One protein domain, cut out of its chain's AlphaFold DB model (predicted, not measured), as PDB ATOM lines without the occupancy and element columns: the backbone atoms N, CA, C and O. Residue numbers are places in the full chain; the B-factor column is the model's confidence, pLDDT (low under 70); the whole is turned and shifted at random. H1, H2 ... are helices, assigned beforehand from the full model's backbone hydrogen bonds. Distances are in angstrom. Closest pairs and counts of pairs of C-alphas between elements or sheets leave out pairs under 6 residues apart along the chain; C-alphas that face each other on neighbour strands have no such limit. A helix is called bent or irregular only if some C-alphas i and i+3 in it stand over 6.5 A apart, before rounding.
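AT A GLANCE: This is residues 161 to 206 of the 233 residues of an uncharacterized protein of Scophthalmus maximus (UniProt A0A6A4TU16). Two straight helices, the shorter H1 and then the longer H2, make an open V with its corner at the two-residue link between them. The arms spread away from that corner, the space between them is empty, and the V is flat, with spans of 45 by 29 by 6 A. The printed part has 46 residues with two named helices, H1 then H2 along the chain, and no named strand; the class is all helix. The whole is extended, with a radius of gyration of the C-alphas of 15.7 A.

HOW THE PARTS SIT: H1, residues 161 to 176, is followed by a tight link of 2 residues, Ala 177 and Pro 178, and then by H2, residues 179 to 205. H1 and H2 are close but not clearly touching, with 1 pair of C-alphas within 8 A. Their closest C-alphas, those of Phe 174 and Ile 182, are 7.3 A apart. The two helices run opposite ways at a steep tilt of 59 degrees, and their centres are 23.3 A apart. In H1 and H2 every backbone O i to N i+4 pair is within hydrogen-bond range.

IN THESE COORDINATES: H1 has 16 residues, from C-alpha 161 at (-15.864, 57.628, 0.589) to C-alpha 176 at (-28.249, 39.373, -2.907), a length of 22.3 A. H2 has 27 residues and measures 38.5 A from C-alpha 179 to C-alpha 205 at (-2.368, 43.871, -38.306). Neither helix is bent.

THE WHOLE: The two C-alphas farthest apart, those of Thr 176 and Arg 206, are 45.8 A apart. Residues 161 to 172, 175 to 180 and 183 to 206 stand free. The printed part has no cut and no long link. The mean pLDDT of the printed part is 75.7, and residues 186 to 193, residue 196 and residues 203 to 206 are under 70.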
ATOM      1  N   GLU A 161     -14.461  57.878   0.260       73.12
ATOM      2  CA  GLU A 161     -15.864  57.628   0.589       73.12
ATOM      3  C   GLU A 161     -16.613  56.981  -0.591       73.12
ATOM      4  O   GLU A 161     -17.399  56.043  -0.399       73.12
ATOM      5  N   GLU A 162     -16.338  57.404  -1.828       72.75
ATOM      6  CA  GLU A 162     -16.877  56.783  -3.039       72.75
ATOM      7  C   GLU A 162     -16.341  55.359  -3.228       72.75
ATOM      8  O   GLU A 162     -17.113  54.442  -3.531       72.75
ATOM      9  N   GLU A 163     -15.047  55.131  -2.998       71.31
ATOM     10  CA  GLU A 163     -14.443  53.803  -3.093       71.31
ATOM     11  C   GLU A 163     -15.027  52.858  -2.032       71.31
ATOM     12  O   GLU A 163     -15.422  51.725  -2.340       71.31
ATOM     13  N   ARG A 164     -15.214  53.344  -0.801       80.19
ATOM     14  CA  ARG A 164     -15.922  52.635   0.275       80.19
ATOM     15  C   ARG A 164     -17.362  52.302  -0.125       80.19
ATOM     16  O   ARG A 164     -17.849  51.200   0.155       80.19
ATOM     17  N   ARG A 165     -18.045  53.217  -0.819       83.69
ATOM     18  CA  ARG A 165     -19.417  53.027  -1.318       83.69
ATOM     19  C   ARG A 165     -19.481  52.008  -2.458       83.69
ATOM     20  O   ARG A 165     -20.373  51.157  -2.451       83.69
ATOM     21  N   LYS A 166     -18.522  52.025  -3.390       83.00
ATOM     22  CA  LYS A 166     -18.361  51.009  -4.447       83.00
ATOM     23  C   LYS A 166     -18.112  49.627  -3.845       83.00
ATOM     24  O   LYS A 166     -18.827  48.690  -4.197       83.00
ATOM     25  N   ARG A 167     -17.185  49.505  -2.886       84.50
ATOM     26  CA  ARG A 167     -16.907  48.241  -2.174       84.50
ATOM     27  C   ARG A 167     -18.162  47.687  -1.499       84.50
ATOM     28  O   ARG A 167     -18.452  46.502  -1.638       84.50
ATOM     29  N   ARG A 168     -18.957  48.545  -0.847       87.62
ATOM     30  CA  ARG A 168     -20.227  48.137  -0.222       87.62
ATOM     31  C   ARG A 168     -21.237  47.598  -1.241       87.62
ATOM     32  O   ARG A 168     -21.794  46.532  -1.004       87.62
ATOM     33  N   ARG A 169     -21.422  48.273  -2.383       86.19
ATOM     34  CA  ARG A 169     -22.318  47.800  -3.463       86.19
ATOM     35  C   ARG A 169     -21.892  46.453  -4.035       86.19
ATOM     36  O   ARG A 169     -22.750  45.643  -4.363       86.19
ATOM     37  N   VAL A 170     -20.587  46.214  -4.179       84.50
ATOM     38  CA  VAL A 170     -20.086  44.922  -4.669       84.50
ATOM     39  C   VAL A 170     -20.460  43.814  -3.691       84.50
ATOM     40  O   VAL A 170     -21.060  42.828  -4.105       84.50
ATOM     41  N   VAL A 171     -20.175  43.998  -2.399       85.50
ATOM     42  CA  VAL A 171     -20.498  43.007  -1.359       85.50
ATOM     43  C   VAL A 171     -21.998  42.726  -1.301       85.50
ATOM     44  O   VAL A 171     -22.399  41.567  -1.315       85.50
ATOM     45  N   GLU A 172     -22.823  43.772  -1.302       88.06
ATOM     46  CA  GLU A 172     -24.279  43.636  -1.290       88.06
ATOM     47  C   GLU A 172     -24.778  42.847  -2.504       88.06
ATOM     48  O   GLU A 172     -25.575  41.924  -2.355       88.06
ATOM     49  N   ARG A 173     -24.256  43.128  -3.704       86.38
ATOM     50  CA  ARG A 173     -24.651  42.409  -4.920       86.38
ATOM     51  C   ARG A 173     -24.238  40.940  -4.887       86.38
ATOM     52  O   ARG A 173     -25.025  40.099  -5.292       86.38
ATOM     53  N   PHE A 174     -23.055  40.609  -4.372       84.94
ATOM     54  CA  PHE A 174     -22.635  39.211  -4.207       84.94
ATOM     55  C   PHE A 174     -23.489  38.443  -3.190       84.94
ATOM     56  O   PHE A 174     -23.635  37.231  -3.316       84.94
ATOM     57  N   GLN A 175     -24.041  39.132  -2.191       85.06
ATOM     58  CA  GLN A 175     -24.914  38.525  -1.185       85.06
ATOM     59  C   GLN A 175     -26.365  38.377  -1.657       85.06
ATOM     60  O   GLN A 175     -27.066  37.491  -1.175       85.06
ATOM     61  N   THR A 176     -26.824  39.249  -2.557       87.69
ATOM     62  CA  THR A 176     -28.249  39.373  -2.907       87.69
ATOM     63  C   THR A 176     -28.593  38.928  -4.327       87.69
ATOM     64  O   THR A 176     -29.735  38.538  -4.563       87.69
ATOM     65  N   ALA A 177     -27.649  38.963  -5.273       83.69
ATOM     66  CA  ALA A 177     -27.906  38.583  -6.658       83.69
ATOM     67  C   ALA A 177     -27.765  37.063  -6.872       83.69
ATOM     68  O   ALA A 177     -26.881  36.431  -6.285       83.69
ATOM     69  N   PRO A 178     -28.592  36.459  -7.744       89.06
ATOM     70  CA  PRO A 178     -28.461  35.053  -8.100       89.06
ATOM     71  C   PRO A 178     -27.164  34.791  -8.877       89.06
ATOM     72  O   PRO A 178     -26.675  35.641  -9.626       89.06
ATOM     73  N   PHE A 179     -26.617  33.580  -8.729       83.19
ATOM     74  CA  PHE A 179     -25.332  33.194  -9.322       83.19
ATOM     75  C   PHE A 179     -25.280  33.403 -10.843       83.19
ATOM     76  O   PHE A 179     -24.271  33.884 -11.354       83.19
ATOM     77  N   GLU A 180     -26.364  33.110 -11.564       84.38
ATOM     78  CA  GLU A 180     -26.443  33.311 -13.018       84.38
ATOM     79  C   GLU A 180     -26.294  34.776 -13.431       84.38
ATOM     80  O   GLU A 180     -25.637  35.060 -14.431       84.38
ATOM     81  N   GLU A 181     -26.823  35.718 -12.648       80.94
ATOM     82  CA  GLU A 181     -26.670  37.146 -12.933       80.94
ATOM     83  C   GLU A 181     -25.219  37.600 -12.708       80.94
ATOM     84  O   GLU A 181     -24.645  38.323 -13.529       80.94
ATOM     85  N   ILE A 182     -24.594  37.131 -11.623       79.19
ATOM     86  CA  ILE A 182     -23.188  37.418 -11.313       79.19
ATOM     87  C   ILE A 182     -22.278  36.842 -12.411       79.19
ATOM     88  O   ILE A 182     -21.403  37.544 -12.929       79.19
ATOM     89  N   ALA A 183     -22.513  35.591 -12.814       75.50
ATOM     90  CA  ALA A 183     -21.751  34.902 -13.850       75.50
ATOM     91  C   ALA A 183     -21.919  35.556 -15.230       75.50
ATOM     92  O   ALA A 183     -20.926  35.781 -15.927       75.50
ATOM     93  N   ALA A 184     -23.145  35.937 -15.607       76.50
ATOM     94  CA  ALA A 184     -23.420  36.638 -16.860       76.50
ATOM     95  C   ALA A 184     -22.673  37.977 -16.940       76.50
ATOM     96  O   ALA A 184     -22.114  38.321 -17.982       76.50
ATOM     97  N   HIS A 185     -22.587  38.712 -15.828       73.19
ATOM     98  CA  HIS A 185     -21.872  39.984 -15.772       73.19
ATOM     99  C   HIS A 185     -20.344  39.821 -15.894       73.19
ATOM    100  O   HIS A 185     -19.673  40.674 -16.482       73.19
ATOM    101  N   CYS A 186     -19.771  38.735 -15.367       65.56
ATOM    102  CA  CYS A 186     -18.366  38.377 -15.591       65.56
ATOM    103  C   CYS A 186     -18.109  37.953 -17.047       65.56
ATOM    104  O   CYS A 186     -17.131  38.400 -17.651       65.56
ATOM    105  N   GLY A 187     -19.010  37.158 -17.631       66.31
ATOM    106  CA  GLY A 187     -18.948  36.750 -19.036       66.31
ATOM    107  C   GLY A 187     -18.993  37.945 -19.991       66.31
ATOM    108  O   GLY A 187     -18.107  38.081 -20.829       66.31
ATOM    109  N   ALA A 188     -19.944  38.863 -19.791       67.81
ATOM    110  CA  ALA A 188     -20.128  40.054 -20.624       67.81
ATOM    111  C   ALA A 188     -18.923  41.014 -20.593       67.81
ATOM    112  O   ALA A 188     -18.527  41.563 -21.623       67.81
ATOM    113  N   LYS A 189     -18.305  41.204 -19.419       62.56
ATOM    114  CA  LYS A 189     -17.076  42.005 -19.286       62.56
ATOM    115  C   LYS A 189     -15.906  41.380 -20.042       62.56
ATOM    116  O   LYS A 189     -15.188  42.085 -20.745       62.56
ATOM    117  N   THR A 190     -15.743  40.066 -19.915       67.19
ATOM    118  CA  THR A 190     -14.654  39.329 -20.569       67.19
ATOM    119  C   THR A 190     -14.836  39.317 -22.088       67.19
ATOM    120  O   THR A 190     -13.883  39.576 -22.814       67.19
ATOM    121  N   SER A 191     -16.062  39.112 -22.585       67.94
ATOM    122  CA  SER A 191     -16.361  39.141 -24.021       67.94
ATOM    123  C   SER A 191     -16.208  40.533 -24.635       67.94
ATOM    124  O   SER A 191     -15.733  40.648 -25.762       67.94
ATOM    125  N   SER A 192     -16.572  41.593 -23.903       67.00
ATOM    126  CA  SER A 192     -16.349  42.976 -24.346       67.00
ATOM    127  C   SER A 192     -14.854  43.266 -24.480       67.00
ATOM    128  O   SER A 192     -14.405  43.700 -25.536       67.00
ATOM    129  N   LEU A 193     -14.059  42.935 -23.456       67.75
ATOM    130  CA  LEU A 193     -12.605  43.106 -23.497       67.75
ATOM    131  C   LEU A 193     -11.957  42.300 -24.624       67.75
ATOM    132  O   LEU A 193     -11.095  42.832 -25.316       67.75
ATOM    133  N   GLN A 194     -12.389  41.056 -24.840       71.25
ATOM    134  CA  GLN A 194     -11.868  40.219 -25.920       71.25
ATOM    135  C   GLN A 194     -12.176  40.823 -27.295       71.25
ATOM    136  O   GLN A 194     -11.268  40.995 -28.094       71.25
ATOM    137  N   SER A 195     -13.418  41.253 -27.529       74.56
ATOM    138  CA  SER A 195     -13.814  41.931 -28.772       74.56
ATOM    139  C   SER A 195     -13.013  43.217 -29.019       74.56
ATOM    140  O   SER A 195     -12.611  43.509 -30.146       74.56
ATOM    141  N   ARG A 196     -12.708  43.974 -27.958       68.81
ATOM    142  CA  ARG A 196     -11.864  45.176 -28.043       68.81
ATOM    143  C   ARG A 196     -10.396  44.845 -28.308       68.81
ATOM    144  O   ARG A 196      -9.768  45.548 -29.092       68.81
ATOM    145  N   LEU A 197      -9.854  43.790 -27.696       73.31
ATOM    146  CA  LEU A 197      -8.514  43.283 -28.011       73.31
ATOM    147  C   LEU A 197      -8.424  42.869 -29.476       73.31
ATOM    148  O   LEU A 197      -7.496  43.282 -30.163       73.31
ATOM    149  N   ASP A 198      -9.413  42.124 -29.962       74.44
ATOM    150  CA  ASP A 198      -9.483  41.695 -31.356       74.44
ATOM    151  C   ASP A 198      -9.574  42.911 -32.292       74.44
ATOM    152  O   ASP A 198      -8.901  42.946 -33.316       74.44
ATOM    153  N   GLN A 199     -10.312  43.961 -31.909       72.56
ATOM    154  CA  GLN A 199     -10.370  45.228 -32.647       72.56
ATOM    155  C   GLN A 199      -9.004  45.929 -32.702       72.56
ATOM    156  O   GLN A 199      -8.586  46.369 -33.773       72.56
ATOM    157  N   VAL A 200      -8.292  46.009 -31.573       70.69
ATOM    158  CA  VAL A 200      -6.933  46.567 -31.514       70.69
ATOM    159  C   VAL A 200      -5.996  45.750 -32.403       70.69
ATOM    160  O   VAL A 200      -5.313  46.325 -33.244       70.69
ATOM    161  N   PHE A 201      -5.999  44.421 -32.297       73.75
ATOM    162  CA  PHE A 201      -5.169  43.565 -33.145       73.75
ATOM    163  C   PHE A 201      -5.519  43.702 -34.631       73.75
ATOM    164  O   PHE A 201      -4.612  43.863 -35.440       73.75
ATOM    165  N   GLU A 202      -6.796  43.740 -35.008       73.62
ATOM    166  CA  GLU A 202      -7.232  43.964 -36.393       73.62
ATOM    167  C   GLU A 202      -6.714  45.288 -36.967       73.62
ATOM    168  O   GLU A 202      -6.259  45.337 -38.110       73.62
ATOM    169  N   LEU A 203      -6.744  46.368 -36.186       63.94
ATOM    170  CA  LEU A 203      -6.238  47.664 -36.636       63.94
ATOM    171  C   LEU A 203      -4.705  47.719 -36.710       63.94
ATOM    172  O   LEU A 203      -4.172  48.445 -37.546       63.94
ATOM    173  N   ILE A 204      -3.999  46.963 -35.865       67.44
ATOM    174  CA  ILE A 204      -2.530  46.876 -35.885       67.44
ATOM    175  C   ILE A 204      -2.042  45.976 -37.032       67.44
ATOM    176  O   ILE A 204      -1.005  46.249 -37.634       67.44
ATOM    177  N   ILE A 205      -2.770  44.896 -37.331       63.75
ATOM    178  CA  ILE A 205      -2.368  43.871 -38.306       63.75
ATOM    179  C   ILE A 205      -2.763  44.263 -39.739       63.75
ATOM    180  O   ILE A 205      -2.156  43.773 -40.694       63.75
ATOM    181  N   ARG A 206      -3.740  45.163 -39.932       53.03
ATOM    182  CA  ARG A 206      -4.113  45.625 -41.274       53.03
ATOM    183  C   ARG A 206      -2.986  46.459 -41.899       53.03
ATOM    184  O   ARG A 206      -2.644  47.517 -41.369       53.03
TER     185      ARG A 206